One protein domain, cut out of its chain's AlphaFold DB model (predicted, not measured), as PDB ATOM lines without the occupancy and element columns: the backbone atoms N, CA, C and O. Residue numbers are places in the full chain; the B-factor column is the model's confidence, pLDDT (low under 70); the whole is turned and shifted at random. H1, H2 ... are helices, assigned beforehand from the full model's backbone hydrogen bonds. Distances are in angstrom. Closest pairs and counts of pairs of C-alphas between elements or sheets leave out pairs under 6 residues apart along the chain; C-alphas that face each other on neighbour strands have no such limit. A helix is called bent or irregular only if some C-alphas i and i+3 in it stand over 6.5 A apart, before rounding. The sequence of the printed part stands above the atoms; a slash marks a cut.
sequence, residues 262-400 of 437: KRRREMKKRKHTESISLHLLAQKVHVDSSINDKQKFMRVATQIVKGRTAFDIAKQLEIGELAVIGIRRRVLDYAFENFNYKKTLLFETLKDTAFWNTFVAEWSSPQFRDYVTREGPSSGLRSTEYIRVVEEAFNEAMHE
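This is residues 262 to 400 of the 437 residues of an uncharacterized protein of Candidatus Diapherotrites archaeon CG08_land_8_20_14_0_20_34_12 (UniProt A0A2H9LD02). One helix, H4, forms the core, and other helices cross it at large angles: H2 and H8 pass over it nearly at right angles, H3 packs near its beginning and H5 near its end. The long helix H1 folds back through a short link into H2 as a helical hairpin, and its residues 262 to 269 stick out, as does the loop of residues 337 to 342. The short helices H6 and H7 lie among loops, H6 near H4 and H7 on H8. The printed part has 139 residues with eight named helices, H1 to H8 in order, and no named strand; its class is all helix. It is compact, with a radius of gyration of the C-alphas of 14.8 A, and spans 44 by 35 by 31 A.

H1, residues 262 to 287, touches H2, residues 294 to 305, with residues 274 to 286 alone, at a shallow tilt of 30 degrees, opposite ways; their closest C-alphas, of Val 285 and Lys 294, are 6.4 A apart. H3, residues 310 to 317, touches H2, with the C-alphas of Gln 303 and Ile 313 closest at 6.7 A. The hub is H4, residues 321 to 336, touching five helices. It is about perpendicular to H2 at 81 degrees, with the C-alphas of Val 300 and Val 324 closest at 7.1 A. H3 touches it at Ala 314 and Glu 321, whose C-alphas, the closest, are 5.1 A apart. H1 and H4 only just touch, with 3 pairs of C-alphas within 8 A, the closest those of Lys 284 and Tyr 334 at 6.9 A. H5, residues 345 to 351, touches H1, with the closest C-alphas, of Ser 277 and Leu 346, at 4.8 A, and H4, with those of Ala 335 and Phe 347 at 5.3 A. H6, residues 356 to 359, touches no helix but is near H4. H8, residues 384 to 399, touches H4 at 80 degrees, about perpendicular, with the C-alphas of Ala 323 and Phe 394 closest at 4.3 A. H7, residues 366 to 371, is irregular, with C-alphas 367 and 370 7.8 A apart, and touches H8, the C-alphas of Tyr 371 and Tyr 386 being closest at 6.0 A. Every O i to N i+4 pair is within hydrogen-bond range in H2, H3, H4, H5 and H8; H1 has 21 of 22, H7 has 0 of 2 with 1 of 3 O i to N i+3 pairs, and H6 is too short for such a pair.

H1 begins at C-alpha 262 (197.101, 179.098, 179.582) and is 37.8 A long. H2 measures 16.0 A, H4 23.0 A and H8 21.7 A, the last ending at C-alpha 399 (171.338, 157.840, 207.666).

The C-alphas farthest apart, of Lys 262 and Glu 385, are 46.9 A apart. The printed part has no cut, and the link from H7 to H8 is long, at 12 residues. Mean pLDDT of the printed part is 80.1; residues 338 to 344, 354, 356 to 364 and 370 to 384 are under 70.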
ATOM      1  N   LYS A 262     196.899 178.974 178.135       85.81
ATOM      2  CA  LYS A 262     197.101 179.098 179.582       85.81
ATOM      3  C   LYS A 262     195.811 178.759 180.333       85.81
ATOM      4  O   LYS A 262     195.819 177.764 181.048       85.81
ATOM      5  N   ARG A 263     194.679 179.414 180.042       82.94
ATOM      6  CA  ARG A 263     193.351 179.112 180.620       82.94
ATOM      7  C   ARG A 263     192.943 177.652 180.410       82.94
ATOM      8  O   ARG A 263     192.395 177.016 181.303       82.94
ATOM      9  N   ARG A 264     193.229 177.066 179.243       83.06
ATOM     10  CA  ARG A 264     192.942 175.653 178.943       83.06
ATOM     11  C   ARG A 264     193.849 174.703 179.725       83.06
ATOM     12  O   ARG A 264     193.375 173.660 180.175       83.06
ATOM     13  N   ARG A 265     195.140 175.017 179.863       83.75
ATOM     14  CA  ARG A 265     196.097 174.256 180.684       83.75
ATOM     15  C   ARG A 265     195.723 174.352 182.159       83.75
ATOM     16  O   ARG A 265     195.682 173.319 182.813       83.75
ATOM     17  N   GLU A 266     195.366 175.536 182.639       86.50
ATOM     18  CA  GLU A 266     194.860 175.787 183.991       86.50
ATOM     19  C   GLU A 266     193.556 175.032 184.242       86.50
ATOM     20  O   GLU A 266     193.458 174.313 185.225       86.50
ATOM     21  N   MET A 267     192.597 175.069 183.311       85.81
ATOM     22  CA  MET A 267     191.357 174.296 183.410       85.81
ATOM     23  C   MET A 267     191.625 172.787 183.439       85.81
ATOM     24  O   MET A 267     190.997 172.066 184.210       85.81
ATOM     25  N   LYS A 268     192.548 172.279 182.611       86.19
ATOM     26  CA  LYS A 268     192.941 170.861 182.635       86.19
ATOM     27  C   LYS A 268     193.635 170.490 183.940       86.19
ATOM     28  O   LYS A 268     193.314 169.446 184.496       86.19
ATOM     29  N   LYS A 269     194.553 171.335 184.417       87.12
ATOM     30  CA  LYS A 269     195.248 171.167 185.696       87.12
ATOM     31  C   LYS A 269     194.227 171.133 186.829       87.12
ATOM     32  O   LYS A 269     194.204 170.159 187.562       87.12
ATOM     33  N   ARG A 270     193.308 172.100 186.877       86.19
ATOM     34  CA  ARG A 270     192.201 172.166 187.836       86.19
ATOM     35  C   ARG A 270     191.336 170.907 187.799       86.19
ATOM     36  O   ARG A 270     191.193 170.268 188.827       86.19
ATOM     37  N   LYS A 271     190.841 170.484 186.628       88.62
ATOM     38  CA  LYS A 271     190.050 169.241 186.495       88.62
ATOM     39  C   LYS A 271     190.814 168.001 186.960       88.62
ATOM     40  O   LYS A 271     190.222 167.092 187.531       88.62
ATOM     41  N   HIS A 272     192.116 167.942 186.687       86.88
ATOM     42  CA  HIS A 272     192.960 166.843 187.135       86.88
ATOM     43  C   HIS A 272     193.118 166.846 188.661       86.88
ATOM     44  O   HIS A 272     192.898 165.814 189.286       86.88
ATOM     45  N   THR A 273     193.403 168.002 189.263       86.69
ATOM     46  CA  THR A 273     193.475 168.164 190.720       86.69
ATOM     47  C   THR A 273     192.134 167.838 191.389       86.69
ATOM     48  O   THR A 273     192.107 167.047 192.323       86.69
ATOM     49  N   GLU A 274     191.013 168.348 190.859       89.31
ATOM     50  CA  GLU A 274     189.650 168.025 191.316       89.31
ATOM     51  C   GLU A 274     189.406 166.508 191.295       89.31
ATOM     52  O   GLU A 274     188.926 165.941 192.273       89.31
ATOM     53  N   SER A 275     189.790 165.830 190.207       89.50
ATOM     54  CA  SER A 275     189.656 164.376 190.061       89.50
ATOM     55  C   SER A 275     190.453 163.601 191.113       89.50
ATOM     56  O   SER A 275     189.937 162.633 191.669       89.50
ATOM     57  N   ILE A 276     191.701 163.995 191.389       85.88
ATOM     58  CA  ILE A 276     192.523 163.320 192.403       85.88
ATOM     59  C   ILE A 276     191.963 163.590 193.805       85.88
ATOM     60  O   ILE A 276     191.854 162.665 194.604       85.88
ATOM     61  N   SER A 277     191.549 164.821 194.101       87.62
ATOM     62  CA  SER A 277     190.966 165.181 195.398       87.62
ATOM     63  C   SER A 277     189.668 164.430 195.681       87.62
ATOM     64  O   SER A 277     189.473 163.944 196.792       87.62
ATOM     65  N   LEU A 278     188.818 164.240 194.668       91.81
ATOM     66  CA  LEU A 278     187.625 163.399 194.794       91.81
ATOM     67  C   LEU A 278     187.965 161.923 195.000       91.81
ATOM     68  O   LEU A 278     187.263 161.243 195.742       91.81
ATOM     69  N   HIS A 279     189.042 161.429 194.388       89.44
ATOM     70  CA  HIS A 279     189.510 160.068 194.634       89.44
ATOM     71  C   HIS A 279     189.997 159.881 196.080       89.44
ATOM     72  O   HIS A 279     189.624 158.904 196.723       89.44
ATOM     73  N   LEU A 280     190.768 160.833 196.614       88.19
ATOM     74  CA  LEU A 280     191.221 160.816 198.011       88.19
ATOM     75  C   LEU A 280     190.043 160.890 198.991       88.19
ATOM     76  O   LEU A 280     189.992 160.128 199.954       88.19
ATOM     77  N   LEU A 281     189.065 161.758 198.713       91.62
ATOM     78  CA  LEU A 281     187.822 161.825 199.481       91.62
ATOM     79  C   LEU A 281     187.069 160.496 199.450       91.62
ATOM     80  O   LEU A 281     186.649 160.021 200.496       91.62
ATOM     81  N   ALA A 282     186.941 159.866 198.281       93.44
ATOM     82  CA  ALA A 282     186.263 158.580 198.161       93.44
ATOM     83  C   ALA A 282     186.930 157.492 199.018       93.44
ATOM     84  O   ALA A 282     186.225 156.702 199.638       93.44
ATOM     85  N   GLN A 283     188.266 157.469 199.095       91.12
ATOM     86  CA  GLN A 283     188.996 156.534 199.959       91.12
ATOM     87  C   GLN A 283     188.678 156.763 201.443       91.12
ATOM     88  O   GLN A 283     188.426 155.800 202.162       91.12
ATOM     89  N   LYS A 284     188.639 158.026 201.887       93.69
ATOM     90  CA  LYS A 284     188.299 158.398 203.269       93.69
ATOM     91  C   LYS A 284     186.845 158.072 203.617       93.69
ATOM     92  O   LYS A 284     186.588 157.376 204.590       93.69
ATOM     93  N   VAL A 285     185.907 158.462 202.760       94.38
ATOM     94  CA  VAL A 285     184.472 158.171 202.916       94.38
ATOM     95  C   VAL A 285     184.189 156.668 202.891       94.38
ATOM     96  O   VAL A 285     183.255 156.196 203.530       94.38
ATOM     97  N   HIS A 286     184.983 155.885 202.156       94.25
ATOM     98  CA  HIS A 286     184.809 154.437 202.121       94.25
ATOM     99  C   HIS A 286     185.069 153.781 203.483       94.25
ATOM    100  O   HIS A 286     184.346 152.844 203.829       94.25
ATOM    101  N   VAL A 287     186.049 154.282 204.241       93.94
ATOM    102  CA  VAL A 287     186.423 153.748 205.562       93.94
ATOM    103  C   VAL A 287     185.712 154.439 206.726       93.94
ATOM    104  O   VAL A 287     185.684 153.878 207.815       93.94
ATOM    105  N   ASP A 288     185.119 155.615 206.510       93.44
ATOM    106  CA  ASP A 288     184.346 156.308 207.541       93.44
ATOM    107  C   ASP A 288     183.020 155.574 207.805       93.44
ATOM    108  O   ASP A 288     182.111 155.537 206.968       93.44
ATOM    109  N   SER A 289     182.931 154.949 208.980       93.25
ATOM    110  CA  SER A 289     181.761 154.190 209.420       93.25
ATOM    111  C   SER A 289     180.586 155.073 209.829       93.25
ATOM    112  O   SER A 289     179.475 154.559 209.911       93.25
ATOM    113  N   SER A 290     180.786 156.378 210.062       91.25
ATOM    114  CA  SER A 290     179.685 157.293 210.386       91.25
ATOM    115  C   SER A 290     178.913 157.761 209.146       91.25
ATOM    116  O   SER A 290     177.958 158.519 209.271       91.25
ATOM    117  N   ILE A 291     179.318 157.351 207.938       93.50
ATOM    118  CA  ILE A 291     178.638 157.700 206.685       93.50
ATOM    119  C   ILE A 291     177.928 156.465 206.128       93.50
ATOM    120  O   ILE A 291     178.529 155.639 205.432       93.50
ATOM    121  N   ASN A 292     176.618 156.372 206.373       90.62
ATOM    122  CA  ASN A 292     175.790 155.300 205.819       90.62
ATOM    123  C   ASN A 292     175.570 155.474 204.305       90.62
ATOM    124  O   ASN A 292     175.855 154.557 203.530       90.62
ATOM    125  N   ASP A 293     175.114 156.647 203.855       94.62
ATOM    126  CA  ASP A 293     174.932 156.946 202.428       94.62
ATOM    127  C   ASP A 293     176.178 157.595 201.797       94.62
ATOM    128  O   ASP A 293     176.261 158.800 201.527       94.62
ATOM    129  N   LYS A 294     177.171 156.748 201.513       94.75
ATOM    130  CA  LYS A 294     178.441 157.148 200.883       94.75
ATOM    131  C   LYS A 294     178.242 157.772 199.498       94.75
ATOM    132  O   LYS A 294     179.009 158.651 199.103       94.75
ATOM    133  N   GLN A 295     177.223 157.348 198.745       94.69
ATOM    134  CA  GLN A 295     176.961 157.888 197.408       94.69
ATOM    135  C   GLN A 295     176.422 159.316 197.483       94.69
ATOM    136  O   GLN A 295     176.923 160.197 196.775       94.69
ATOM    137  N   LYS A 296     175.442 159.567 198.358       94.75
ATOM    138  CA  LYS A 296     174.900 160.906 198.609       94.75
ATOM    139  C   LYS A 296     175.985 161.841 199.123       94.75
ATOM    140  O   LYS A 296     176.162 162.909 198.534       94.75
ATOM    141  N   PHE A 297     176.790 161.405 200.095       96.06
ATOM    142  CA  PHE A 297     177.943 162.173 200.575       96.06
ATOM    143  C   PHE A 297     178.870 162.574 199.418       96.06
ATOM    144  O   PHE A 297     179.161 163.757 199.231       96.06
ATOM    145  N   MET A 298     179.282 161.617 198.575       97.00
ATOM    146  CA  MET A 298     180.189 161.896 197.455       97.00
ATOM    147  C   MET A 298     179.580 162.827 196.396       97.00
ATOM    148  O   MET A 298     180.310 163.617 195.785       97.00
ATOM    149  N   ARG A 299     178.255 162.804 196.185       95.75
ATOM    150  CA  ARG A 299     177.565 163.760 195.295       95.75
ATOM    151  C   ARG A 299     177.647 165.187 195.837       95.75
ATOM    152  O   ARG A 299     177.959 166.093 195.059       95.75
ATOM    153  N   VAL A 300     177.431 165.386 197.139       95.38
ATOM    154  CA  VAL A 300     177.581 166.699 197.794       95.38
ATOM    155  C   VAL A 300     179.047 167.136 197.766       95.38
ATOM    156  O   VAL A 300     179.345 168.224 197.273       95.38
ATOM    157  N   ALA A 301     179.973 166.269 198.185       94.62
ATOM    158  CA  ALA A 301     181.412 166.537 198.192       94.62
ATOM    159  C   ALA A 301     181.937 166.937 196.801       94.62
ATOM    160  O   ALA A 301     182.749 167.851 196.672       94.62
ATOM    161  N   THR A 302     181.400 166.340 195.734       95.31
ATOM    162  CA  THR A 302     181.708 166.735 194.351       95.31
ATOM    163  C   THR A 302     181.316 168.180 194.042       95.31
ATOM    164  O   THR A 302     182.055 168.879 193.349       95.31
ATOM    165  N   GLN A 303     180.160 168.651 194.518       94.75
ATOM    166  CA  GLN A 303     179.755 170.046 194.314       94.75
ATOM    167  C   GLN A 303     180.554 171.012 195.194       94.75
ATOM    168  O   GLN A 303     180.872 172.114 194.748       94.75
ATOM    169  N   ILE A 304     180.930 170.570 196.398       91.81
ATOM    170  CA  ILE A 304     181.813 171.303 197.309       91.81
ATOM    171  C   ILE A 304     183.179 171.538 196.648       91.81
ATOM    172  O   ILE A 304     183.610 172.682 196.540       91.81
ATOM    173  N   VAL A 305     183.815 170.494 196.102       90.81
ATOM    174  CA  VAL A 305     185.107 170.594 195.386       90.81
ATOM    175  C   VAL A 305     185.009 171.468 194.127       90.81
ATOM    176  O   VAL A 305     185.980 172.106 193.730       90.81
ATOM    177  N   LYS A 306     183.827 171.563 193.506       89.69
ATOM    178  CA  LYS A 306     183.573 172.491 192.389       89.69
ATOM    179  C   LYS A 306     183.389 173.948 192.830       89.69
ATOM    180  O   LYS A 306     183.320 174.821 191.965       89.69
ATOM    181  N   GLY A 307     183.317 174.212 194.135       88.62
ATOM    182  CA  GLY A 307     183.171 175.547 194.711       88.62
ATOM    183  C   GLY A 307     181.750 176.111 194.666       88.62
ATOM    184  O   GLY A 307     181.601 177.327 194.624       88.62
ATOM    185  N   ARG A 308     180.703 175.270 194.634       89.62
ATOM    186  CA  ARG A 308     179.307 175.750 194.746       89.62
ATOM    187  C   ARG A 308     178.977 176.196 196.170       89.62
ATOM    188  O   ARG A 308     179.655 175.751 197.092       89.62
ATOM    189  N   THR A 309     177.959 177.040 196.362       87.50
ATOM    190  CA  THR A 309     177.489 177.504 197.691       87.50
ATOM    191  C   THR A 309     176.748 176.403 198.456       87.50
ATOM    192  O   THR A 309     176.374 175.390 197.867       87.50
ATOM    193  N   ALA A 310     176.571 176.537 199.777       86.88
ATOM    194  CA  ALA A 310     175.796 175.553 200.546       86.88
ATOM    195  C   ALA A 310     174.327 175.544 200.095       86.88
ATOM    196  O   ALA A 310     173.786 174.479 199.795       86.88
ATOM    197  N   PHE A 311     173.755 176.736 199.926       87.00
ATOM    198  CA  PHE A 311     172.412 176.960 199.401       87.00
ATOM    199  C   PHE A 311     172.179 176.318 198.022       87.00
ATOM    200  O   PHE A 311     171.217 175.571 197.843       87.00
ATOM    201  N   ASP A 312     173.076 176.533 197.050       90.44
ATOM    202  CA  ASP A 312     172.918 175.960 195.704       90.44
ATOM    203  C   ASP A 312     172.947 174.433 195.726       90.44
ATOM    204  O   ASP A 312     172.225 173.783 194.973       90.44
ATOM    205  N   ILE A 313     173.800 173.854 196.574       92.56
ATOM    206  CA  ILE A 313     173.919 172.402 196.719       92.56
ATOM    207  C   ILE A 313     172.663 171.835 197.376       92.56
ATOM    208  O   ILE A 313     172.116 170.859 196.863       92.56
ATOM    209  N   ALA A 314     172.204 172.460 198.465       91.25
ATOM    210  CA  ALA A 314     170.992 172.092 199.190       91.25
ATOM    211  C   ALA A 314     169.775 172.082 198.257       91.25
ATOM    212  O   ALA A 314     169.091 171.068 198.131       91.25
ATOM    213  N   LYS A 315     169.590 173.168 197.499       92.94
ATOM    214  CA  LYS A 315     168.522 173.301 196.503       92.94
ATOM    215  C   LYS A 315     168.648 172.295 195.358       92.94
ATOM    216  O   LYS A 315     167.651 171.727 194.936       92.94
ATOM    217  N   GLN A 316     169.853 172.085 194.825       93.38
ATOM    218  CA  GLN A 316     170.070 171.195 193.679       93.38
ATOM    219  C   GLN A 316     169.888 169.710 194.027       93.38
ATOM    220  O   GLN A 316     169.514 168.928 193.154       93.38
ATOM    221  N   LEU A 317     170.251 169.311 195.247       93.50
ATOM    222  CA  LEU A 317     170.243 167.914 195.685       93.50
ATOM    223  C   LEU A 317     169.083 167.584 196.628       93.50
ATOM    224  O   LEU A 317     169.022 166.448 197.087       93.50
ATOM    225  N   GLU A 318     168.200 168.551 196.894       94.38
ATOM    226  CA  GLU A 318     167.044 168.418 197.790       94.38
ATOM    227  C   GLU A 318     167.450 167.891 199.178       94.38
ATOM    228  O   GLU A 318     166.878 166.950 199.721       94.38
ATOM    229  N   ILE A 319     168.494 168.499 199.746       92.75
ATOM    230  CA  ILE A 319     168.999 168.199 201.092       92.75
ATOM    231  C   ILE A 319     169.017 169.468 201.940       92.75
ATOM    232  O   ILE A 319     169.167 170.565 201.407       92.75
ATOM    233  N   GLY A 320     168.895 169.325 203.261       91.25
ATOM    234  CA  GLY A 320     168.977 170.460 204.180       91.25
ATOM    235  C   GLY A 320     170.321 171.189 204.082       91.25
ATOM    236  O   GLY A 320     171.377 170.564 203.973       91.25
ATOM    237  N   GLU A 321     170.301 172.522 204.147       89.69
ATOM    238  CA  GLU A 321     171.516 173.348 204.081       89.69
ATOM    239  C   GLU A 321     172.486 173.041 205.236       89.69
ATOM    240  O   GLU A 321     173.692 172.926 205.007       89.69
ATOM    241  N   LEU A 322     171.963 172.779 206.440       87.94
ATOM    242  CA  LEU A 322     172.752 172.322 207.593       87.94
ATOM    243  C   LEU A 322     173.494 171.006 207.324       87.94
ATOM    244  O   LEU A 322     174.662 170.878 207.686       87.94
ATOM    245  N   ALA A 323     172.877 170.060 206.612       90.50
ATOM    246  CA  ALA A 323     173.548 168.820 206.228       90.50
ATOM    247  C   ALA A 323     174.715 169.084 205.261       90.50
ATOM    248  O   ALA A 323     175.773 168.466 205.377       90.50
ATOM    249  N   VAL A 324     174.567 170.040 204.334       91.62
ATOM    250  CA  VAL A 324     175.670 170.465 203.452       91.62
ATOM    251  C   VAL A 324     176.817 171.069 204.261       91.62
ATOM    252  O   VAL A 324     177.981 170.782 203.971       91.62
ATOM    253  N   ILE A 325     176.507 171.879 205.277       87.81
ATOM    254  CA  ILE A 325     177.501 172.454 206.196       87.81
ATOM    255  C   ILE A 325     178.226 171.338 206.964       87.81
ATOM    256  O   ILE A 325     179.458 171.332 206.995       87.81
ATOM    257  N   GLY A 326     177.500 170.347 207.489       89.69
ATOM    258  CA  GLY A 326     178.089 169.181 208.156       89.69
ATOM    259  C   GLY A 326     179.022 168.372 207.250       89.69
ATOM    260  O   GLY A 326     180.143 168.049 207.639       89.69
ATOM    261  N   ILE A 327     178.637 168.147 205.989       92.75
ATOM    262  CA  ILE A 327     179.503 167.478 205.001       92.75
ATOM    263  C   ILE A 327     180.772 168.296 204.735       92.75
ATOM    264  O   ILE A 327     181.854 167.723 204.623       92.75
ATOM    265  N   ARG A 328     180.683 169.632 204.647       90.12
ATOM    266  CA  ARG A 328     181.874 170.486 204.489       90.12
ATOM    267  C   ARG A 328     182.821 170.375 205.677       90.12
ATOM    268  O   ARG A 328     184.027 170.336 205.445       90.12
ATOM    269  N   ARG A 329     182.298 170.300 206.905       87.31
ATOM    270  CA  ARG A 329     183.110 170.066 208.111       87.31
ATOM    271  C   ARG A 329     183.819 168.719 208.035       87.31
ATOM    272  O   ARG A 329     185.036 168.682 208.113       87.31
ATOM    273  N   ARG A 330     183.103 167.645 207.702       90.94
ATOM    274  CA  ARG A 330     183.727 166.324 207.554       90.94
ATOM    275  C   ARG A 330     184.798 166.284 206.452       90.94
ATOM    276  O   ARG A 330     185.860 165.696 206.624       90.94
ATOM    277  N   VAL A 331     184.558 166.957 205.321       90.69
ATOM    278  CA  VAL A 331     185.559 167.137 204.247       90.69
ATOM    279  C   VAL A 331     186.786 167.914 204.738       90.69
ATOM    280  O   VAL A 331     187.905 167.612 204.318       90.69
ATOM    281  N   LEU A 332     186.585 168.905 205.610       86.94
ATOM    282  CA  LEU A 332     187.660 169.662 206.242       86.94
ATOM    283  C   LEU A 332     188.505 168.766 207.152       86.94
ATOM    284  O   LEU A 332     189.731 168.805 207.054       86.94
ATOM    285  N   ASP A 333     187.862 167.924 207.959       87.38
ATOM    286  CA  ASP A 333     188.540 166.972 208.840       87.38
ATOM    287  C   ASP A 333     189.427 166.027 208.021       87.38
ATOM    288  O   ASP A 333     190.626 165.925 208.273       87.38
ATOM    289  N   TYR A 334     188.906 165.455 206.929       89.81
ATOM    290  CA  TYR A 334     189.706 164.623 206.019       89.81
ATOM    291  C   TYR A 334     190.886 165.364 205.381       89.81
ATOM    292  O   TYR A 334     191.915 164.753 205.080       89.81
ATOM    293  N   ALA A 335     190.750 166.671 205.136       85.56
ATOM    294  CA  ALA A 335     191.837 167.485 204.605       85.56
ATOM    295  C   ALA A 335     192.963 167.695 205.637       85.56
ATOM    296  O   ALA A 335     194.112 167.899 205.225       85.56
ATOM    297  N   PHE A 336     192.645 167.600 206.934       81.69
ATOM    298  CA  PHE A 336     193.540 167.861 208.062       81.69
ATOM    299  C   PHE A 336     194.030 166.616 208.820       81.69
ATOM    300  O   PHE A 336     195.089 166.685 209.431       81.69
ATOM    301  N   GLU A 337     193.357 165.467 208.738       74.88
ATOM    302  CA  GLU A 337     193.689 164.227 209.475       74.88
ATOM    303  C   GLU A 337     195.137 163.714 209.313       74.88
ATOM    304  O   GLU A 337     195.591 162.892 210.100       74.88
ATOM    305  N   ASN A 338     195.894 164.195 208.324       57.25
ATOM    306  CA  ASN A 338     197.291 163.819 208.093       57.25
ATOM    307  C   ASN A 338     198.241 165.016 208.290       57.25
ATOM    308  O   ASN A 338     198.969 165.395 207.371       57.25
ATOM    309  N   PHE A 339     198.251 165.611 209.487       50.16
ATOM    310  CA  PHE A 339     199.066 166.785 209.854       50.16
ATOM    311  C   PHE A 339     200.597 166.580 209.827       50.16
ATOM    312  O   PHE A 339     201.341 167.495 210.176       50.16
ATOM    313  N   ASN A 340     201.100 165.434 209.355       45.03
ATOM    314  CA  ASN A 340     202.527 165.232 209.128       45.03
ATOM    315  C   ASN A 340     202.916 165.591 207.684       45.03
ATOM    316  O   ASN A 340     202.868 164.776 206.769       45.03
ATOM    317  N   TYR A 341     203.342 166.849 207.548       39.59
ATOM    318  CA  TYR A 341     204.140 167.439 206.472       39.59
ATOM    319  C   TYR A 341     203.546 167.454 205.049       39.59
ATOM    320  O   TYR A 341     203.638 166.503 204.280       39.59
ATOM    321  N   LYS A 342     203.146 168.678 204.661       43.72
ATOM    322  CA  LYS A 342     202.766 169.181 203.323       43.72
ATOM    323  C   LYS A 342     201.286 168.999 202.978       43.72
ATOM    324  O   LYS A 342     200.888 167.970 202.450       43.72
ATOM    325  N   LYS A 343     200.516 170.077 203.213       56.81
ATOM    326  CA  LYS A 343     199.382 170.543 202.390       56.81
ATOM    327  C   LYS A 343     198.772 169.429 201.533       56.81
ATOM    328  O   LYS A 343     199.190 169.234 200.388       56.81
ATOM    329  N   THR A 344     197.837 168.668 202.104       69.94
ATOM    330  CA  THR A 344     197.175 167.587 201.368       69.94
ATOM    331  C   THR A 344     196.633 168.145 200.048       69.94
ATOM    332  O   THR A 344     196.172 169.285 199.981       69.94
ATOM    333  N   LEU A 345     196.711 167.372 198.962       80.25
ATOM    334  CA  LEU A 345     196.228 167.829 197.653       80.25
ATOM    335  C   LEU A 345     194.761 168.287 197.722       80.25
ATOM    336  O   LEU A 345     194.374 169.233 197.037       80.25
ATOM    337  N   LEU A 346     193.975 167.650 198.597       82.50
ATOM    338  CA  LEU A 346     192.617 168.055 198.930       82.50
ATOM    339  C   LEU A 346     192.584 169.470 199.520       82.50
ATOM    340  O   LEU A 346     191.878 170.313 198.980       82.50
ATOM    341  N   PHE A 347     193.382 169.761 200.551       84.31
ATOM    342  CA  PHE A 347     193.488 171.105 201.121       84.31
ATOM    343  C   PHE A 347     193.863 172.159 200.067       84.31
ATOM    344  O   PHE A 347     193.194 173.186 199.969       84.31
ATOM    345  N   GLU A 348     194.878 171.901 199.232       82.75
ATOM    346  CA  GLU A 348     195.271 172.842 198.167       82.75
ATOM    347  C   GLU A 348     194.161 173.026 197.124       82.75
ATOM    348  O   GLU A 348     193.920 174.139 196.670       82.75
ATOM    349  N   THR A 349     193.427 171.960 196.792       83.56
ATOM    350  CA  THR A 349     192.267 172.056 195.890       83.56
ATOM    351  C   THR A 349     191.180 172.929 196.493       83.56
ATOM    352  O   THR A 349     190.620 173.772 195.803       83.56
ATOM    353  N   LEU A 350     190.884 172.741 197.779       83.38
ATOM    354  CA  LEU A 350     189.866 173.517 198.473       83.38
ATOM    355  C   LEU A 350     190.293 174.983 198.623       83.38
ATOM    356  O   LEU A 350     189.442 175.862 198.507       83.38
ATOM    357  N   LYS A 351     191.591 175.264 198.808       81.69
ATOM    358  CA  LYS A 351     192.158 176.624 198.875       81.69
ATOM    359  C   LYS A 351     191.822 177.476 197.655       81.69
ATOM    360  O   LYS A 351     191.439 178.629 197.820       81.69
ATOM    361  N   ASP A 352     191.906 176.895 196.465       77.31
ATOM    362  CA  ASP A 352     191.635 177.594 195.202       77.31
ATOM    363  C   ASP A 352     190.138 177.629 194.838       77.31
ATOM    364  O   ASP A 352     189.748 178.069 193.752       77.31
ATOM    365  N   THR A 353     189.275 177.140 195.729       76.31
ATOM    366  CA  THR A 353     187.822 177.171 195.559       76.31
ATOM    367  C   THR A 353     187.198 178.113 196.574       76.31
ATOM    368  O   THR A 353     187.779 178.439 197.606       76.31
ATOM    369  N   ALA A 354     185.938 178.466 196.346       68.69
ATOM    370  CA  ALA A 354     185.139 179.174 197.335       68.69
ATOM    371  C   ALA A 354     184.749 178.300 198.551       68.69
ATOM    372  O   ALA A 354     183.857 178.652 199.317       68.69
ATOM    373  N   PHE A 355     185.401 177.150 198.756       76.50
ATOM    374  CA  PHE A 355     185.223 176.324 199.945       76.50
ATOM    375  C   PHE A 355     185.515 177.097 201.232       76.50
ATOM    376  O   PHE A 355     184.789 176.953 202.206       76.50
ATOM    377  N   TRP A 356     186.533 177.950 201.267       69.19
ATOM    378  CA  TRP A 356     186.832 178.718 202.482       69.19
ATOM    379  C   TRP A 356     185.872 179.884 202.691       69.19
ATOM    380  O   TRP A 356     185.615 180.259 203.831       69.19
ATOM    381  N   ASN A 357     185.243 180.353 201.610       65.69
ATOM    382  CA  ASN A 357     184.157 181.323 201.688       65.69
ATOM    383  C   ASN A 357     182.916 180.736 202.358       65.69
ATOM    384  O   ASN A 357     182.045 181.500 202.749       65.69
ATOM    385  N   THR A 358     182.843 179.403 202.525       58.22
ATOM    386  CA  THR A 358     181.802 178.809 203.365       58.22
ATOM    387  C   THR A 358     181.798 179.499 204.701       58.22
ATOM    388  O   THR A 358     180.720 179.864 205.086       58.22
ATOM    389  N   PHE A 359     182.945 179.757 205.340       59.56
ATOM    390  CA  PHE A 359     183.017 180.250 206.720       59.56
ATOM    391  C   PHE A 359     182.765 181.765 206.877       59.56
ATOM    392  O   PHE A 359     183.227 182.374 207.842       59.56
ATOM    393  N   VAL A 360     182.052 182.367 205.920       62.12
ATOM    394  CA  VAL A 360     181.723 183.797 205.846       62.12
ATOM    395  C   VAL A 360     180.208 183.944 205.641       62.12
ATOM    396  O   VAL A 360     179.566 183.098 205.012       62.12
ATOM    397  N   ALA A 361     179.612 184.993 206.210       59.28
ATOM    398  CA  ALA A 361     178.162 185.142 206.367       59.28
ATOM    399  C   ALA A 361     177.366 185.138 205.043       59.28
ATOM    400  O   ALA A 361     176.178 184.815 205.024       59.28
ATOM    401  N   GLU A 362     177.988 185.488 203.920       66.12
ATOM    402  CA  GLU A 362     177.333 185.645 202.620       66.12
ATOM    403  C   GLU A 362     177.073 184.316 201.884       66.12
ATOM    404  O   GLU A 362     176.371 184.303 200.876       66.12
ATOM    405  N   TRP A 363     177.634 183.197 202.357       68.81
ATOM    406  CA  TRP A 363     177.599 181.893 201.669       68.81
ATOM    407  C   TRP A 363     176.565 180.896 202.198       68.81
ATOM    408  O   TRP A 363     176.421 179.798 201.643       68.81
ATOM    409  N   SER A 364     175.850 181.292 203.248       65.94
ATOM    410  CA  SER A 364     174.705 180.579 203.803       65.94
ATOM    411  C   SER A 364     173.487 181.493 203.835       65.94
ATOM    412  O   SER A 364     173.611 182.725 203.805       65.94
ATOM    413  N   SER A 365     172.296 180.902 203.876       74.56
ATOM    414  CA  SER A 365     171.096 181.682 204.165       74.56
ATOM    415  C   SER A 365     171.238 182.377 205.533       74.56
ATOM    416  O   SER A 365     171.898 181.837 206.426       74.56
ATOM    417  N   PRO A 366     170.654 183.579 205.731       77.44
ATOM    418  CA  PRO A 366     170.860 184.369 206.949       77.44
ATOM    419  C   PRO A 366     170.650 183.600 208.259       77.44
ATOM    420  O   PRO A 366     171.378 183.826 209.218       77.44
ATOM    421  N   GLN A 367     169.716 182.647 208.262       78.12
ATOM    422  CA  GLN A 367     169.380 181.788 209.400       78.12
ATOM    423  C   GLN A 367     170.461 180.761 209.792       78.12
ATOM    424  O   GLN A 367     170.383 180.202 210.881       78.12
ATOM    425  N   PHE A 368     171.457 180.487 208.936       75.75
ATOM    426  CA  PHE A 368     172.504 179.490 209.207       75.75
ATOM    427  C   PHE A 368     173.915 180.072 209.361       75.75
ATOM    428  O   PHE A 368     174.881 179.317 209.482       75.75
ATOM    429  N   ARG A 369     174.053 181.401 209.401       72.94
ATOM    430  CA  ARG A 369     175.355 182.085 209.473       72.94
ATOM    431  C   ARG A 369     176.172 181.724 210.718       72.94
ATOM    432  O   ARG A 369     177.390 181.581 210.622       72.94
ATOM    433  N   ASP A 370     175.520 181.499 211.854       69.94
ATOM    434  CA  ASP A 370     176.199 181.189 213.122       69.94
ATOM    435  C   ASP A 370     176.822 179.782 213.141       69.94
ATOM    436  O   ASP A 370     177.837 179.532 213.793       69.94
ATOM    437  N   TYR A 371     176.309 178.862 212.319       68.31
ATOM    438  CA  TYR A 371     176.843 177.499 212.182       68.31
ATOM    439  C   TYR A 371     178.123 177.432 211.342       68.31
ATOM    440  O   TYR A 371     178.698 176.358 211.130       68.31
ATOM    441  N   VAL A 372     178.551 178.573 210.818       65.56
ATOM    442  CA  VAL A 372     179.435 178.647 209.671       65.56
ATOM    443  C   VAL A 372     180.696 179.464 209.967       65.56
ATOM    444  O   VAL A 372     181.738 179.162 209.402       65.56
ATOM    445  N   THR A 373     180.677 180.447 210.863       59.47
ATOM    446  CA  THR A 373     181.840 181.322 211.107       59.47
ATOM    447  C   THR A 373     182.979 180.638 211.879       59.47
ATOM    448  O   THR A 373     182.767 179.768 212.727       59.47
ATOM    449  N   ARG A 374     184.224 181.031 211.557       51.81
ATOM    450  CA  ARG A 374     185.473 180.488 212.136       51.81
ATOM    451  C   ARG A 374     185.949 181.206 213.402       51.81
ATOM    452  O   ARG A 374     186.732 180.630 214.151       51.81
ATOM    453  N   GLU A 375     185.483 182.429 213.635       47.03
ATOM    454  CA  GLU A 375     185.919 183.289 214.738       47.03
ATOM    455  C   GLU A 375     184.721 183.946 215.437       47.03
ATOM    456  O   GLU A 375     183.718 184.266 214.800       47.03
ATOM    457  N   GLY A 376     184.836 184.109 216.759       45.94
ATOM    458  CA  GLY A 376     183.833 184.721 217.637       45.94
ATOM    459  C   GLY A 376     183.304 183.776 218.732       45.94
ATOM    460  O   GLY A 376     183.386 182.553 218.574       45.94
ATOM    461  N   PRO A 377     182.733 184.311 219.834       42.34
ATOM    462  CA  PRO A 377     182.051 183.520 220.873       42.34
ATOM    463  C   PRO A 377     180.893 182.685 220.305       42.34
ATOM    464  O   PRO A 377     180.580 181.616 220.815       42.34
ATOM    465  N   SER A 378     180.316 183.161 219.201       44.22
ATOM    466  CA  SER A 378     179.231 182.539 218.438       44.22
ATOM    467  C   SER A 378     179.723 181.655 217.285       44.22
ATOM    468  O   SER A 378     178.909 181.190 216.497       44.22
ATOM    469  N   SER A 379     181.037 181.438 217.137       50.06
ATOM    470  CA  SER A 379     181.551 180.586 216.060       50.06
ATOM    471  C   SER A 379     181.105 179.143 216.280       50.06
ATOM    472  O   SER A 379     181.494 178.482 217.250       50.06
ATOM    473  N   GLY A 380     180.308 178.612 215.351       51.91
ATOM    474  CA  GLY A 380     179.821 177.234 215.404       51.91
ATOM    475  C   GLY A 380     180.918 176.158 215.391       51.91
ATOM    476  O   GLY A 380     180.596 174.975 215.476       51.91
ATOM    477  N   LEU A 381     182.191 176.543 215.251       50.31
ATOM    478  CA  LEU A 381     183.369 175.678 215.358       50.31
ATOM    479  C   LEU A 381     183.897 175.511 216.794       50.31
ATOM    480  O   LEU A 381     184.649 174.571 217.034       50.31
ATOM    481  N   ARG A 382     183.534 176.395 217.737       49.22
ATOM    482  CA  ARG A 382     183.913 176.283 219.162       49.22
ATOM    483  C   ARG A 382     182.728 176.051 220.103       49.22
ATOM    484  O   ARG A 382     182.943 175.606 221.225       49.22
ATOM    485  N   SER A 383     181.501 176.327 219.664       62.62
ATOM    486  CA  SER A 383     180.290 176.032 220.439       62.62
ATOM    487  C   SER A 383     179.896 174.559 220.303       62.62
ATOM    488  O   SER A 383     179.587 174.087 219.207       62.62
ATOM    489  N   THR A 384     179.877 173.842 221.426       67.50
ATOM    490  CA  THR A 384     179.429 172.442 221.521       67.50
ATOM    491  C   THR A 384     177.982 172.261 221.060       67.50
ATOM    492  O   THR A 384     177.666 171.261 220.419       67.50
ATOM    493  N   GLU A 385     177.115 173.242 221.312       73.12
ATOM    494  CA  GLU A 385     175.708 173.210 220.906       73.12
ATOM    495  C   GLU A 385     175.546 173.299 219.383       73.12
ATOM    496  O   GLU A 385     174.848 172.486 218.777       73.12
ATOM    497  N   TYR A 386     176.260 174.225 218.735       71.19
ATOM    498  CA  TYR A 386     176.215 174.362 217.278       71.19
ATOM    499  C   TYR A 386     176.857 173.176 216.555       71.19
ATOM    500  O   TYR A 386     176.392 172.791 215.480       71.19
ATOM    501  N   ILE A 387     177.907 172.581 217.132       73.56
ATOM    502  CA  ILE A 387     178.484 171.327 216.628       73.56
ATOM    503  C   ILE A 387     177.424 170.228 216.654       73.56
ATOM    504  O   ILE A 387     177.192 169.610 215.617       73.56
ATOM    505  N   ARG A 388     176.721 170.062 217.780       81.19
ATOM    506  CA  ARG A 388     175.688 169.035 217.932       81.19
ATOM    507  C   ARG A 388     174.573 169.175 216.896       81.19
ATOM    508  O   ARG A 388     174.263 168.203 216.223       81.19
ATOM    509  N   VAL A 389     174.016 170.374 216.706       81.12
ATOM    510  CA  VAL A 389     172.922 170.601 215.735       81.12
ATOM    511  C   VAL A 389     173.365 170.297 214.296       81.12
ATOM    512  O   VAL A 389     172.615 169.711 213.512       81.12
ATOM    513  N   VAL A 390     174.597 170.664 213.930       79.75
ATOM    514  CA  VAL A 390     175.147 170.357 212.598       79.75
ATOM    515  C   VAL A 390     175.405 168.860 212.438       79.75
ATOM    516  O   VAL A 390     175.146 168.316 211.364       79.75
ATOM    517  N   GLU A 391     175.904 168.193 213.478       82.06
ATOM    518  CA  GLU A 391     176.119 166.745 213.489       82.06
ATOM    519  C   GLU A 391     174.804 165.968 213.417       82.06
ATOM    520  O   GLU A 391     174.718 165.013 212.653       82.06
ATOM    521  N   GLU A 392     173.765 166.397 214.130       84.25
ATOM    522  CA  GLU A 392     172.423 165.814 214.060       84.25
ATOM    523  C   GLU A 392     171.852 165.926 212.642       84.25
ATOM    524  O   GLU A 392     171.496 164.909 212.049       84.25
ATOM    525  N   ALA A 393     171.869 167.124 212.045       81.50
ATOM    526  CA  ALA A 393     171.396 167.334 210.674       81.50
ATOM    527  C   ALA A 393     172.226 166.558 209.632       81.50
ATOM    528  O   ALA A 393     171.700 166.070 208.627       81.50
ATOM    529  N   PHE A 394     173.537 166.442 209.854       85.12
ATOM    530  CA  PHE A 394     174.424 165.619 209.036       85.12
ATOM    531  C   PHE A 394     174.048 164.139 209.126       85.12
ATOM    532  O   PHE A 394     173.856 163.492 208.095       85.12
ATOM    533  N   ASN A 395     173.923 163.623 210.345       83.38
ATOM    534  CA  ASN A 395     173.595 162.234 210.615       83.38
ATOM    535  C   ASN A 395     172.224 161.897 210.025       83.38
ATOM    536  O   ASN A 395     172.124 160.954 209.245       83.38
ATOM    537  N   GLU A 396     171.195 162.701 210.290       82.81
ATOM    538  CA  GLU A 396     169.863 162.523 209.709       82.81
ATOM    539  C   GLU A 396     169.941 162.412 208.178       82.81
ATOM    540  O   GLU A 396     169.503 161.421 207.589       82.81
ATOM    541  N   ALA A 397     170.614 163.359 207.518       74.81
ATOM    542  CA  ALA A 397     170.718 163.366 206.064       74.81
ATOM    543  C   ALA A 397     171.517 162.188 205.477       74.81
ATOM    544  O   ALA A 397     171.257 161.812 204.326       74.81
ATOM    545  N   MET A 398     172.503 161.655 206.207       84.06
ATOM    546  CA  MET A 398     173.361 160.546 205.766       84.06
ATOM    547  C   MET A 398     172.838 159.163 206.185       84.06
ATOM    548  O   MET A 398     173.257 158.167 205.590       84.06
ATOM    549  N   HIS A 399     171.941 159.083 207.173       74.94
ATOM    550  CA  HIS A 399     171.338 157.840 207.666       74.94
ATOM    551  C   HIS A 399     169.964 157.551 207.052       74.94
ATOM    552  O   HIS A 399     169.615 156.380 206.873       74.94
ATOM    553  N   GLU A 400     169.194 158.576 206.682       72.06
ATOM    554  CA  GLU A 400     167.888 158.378 206.064       72.06
ATOM    555  C   GLU A 400     168.053 157.892 204.610       72.06
ATOM    556  O   GLU A 400     168.467 158.644 203.721       72.06
TER     557      GLU A 400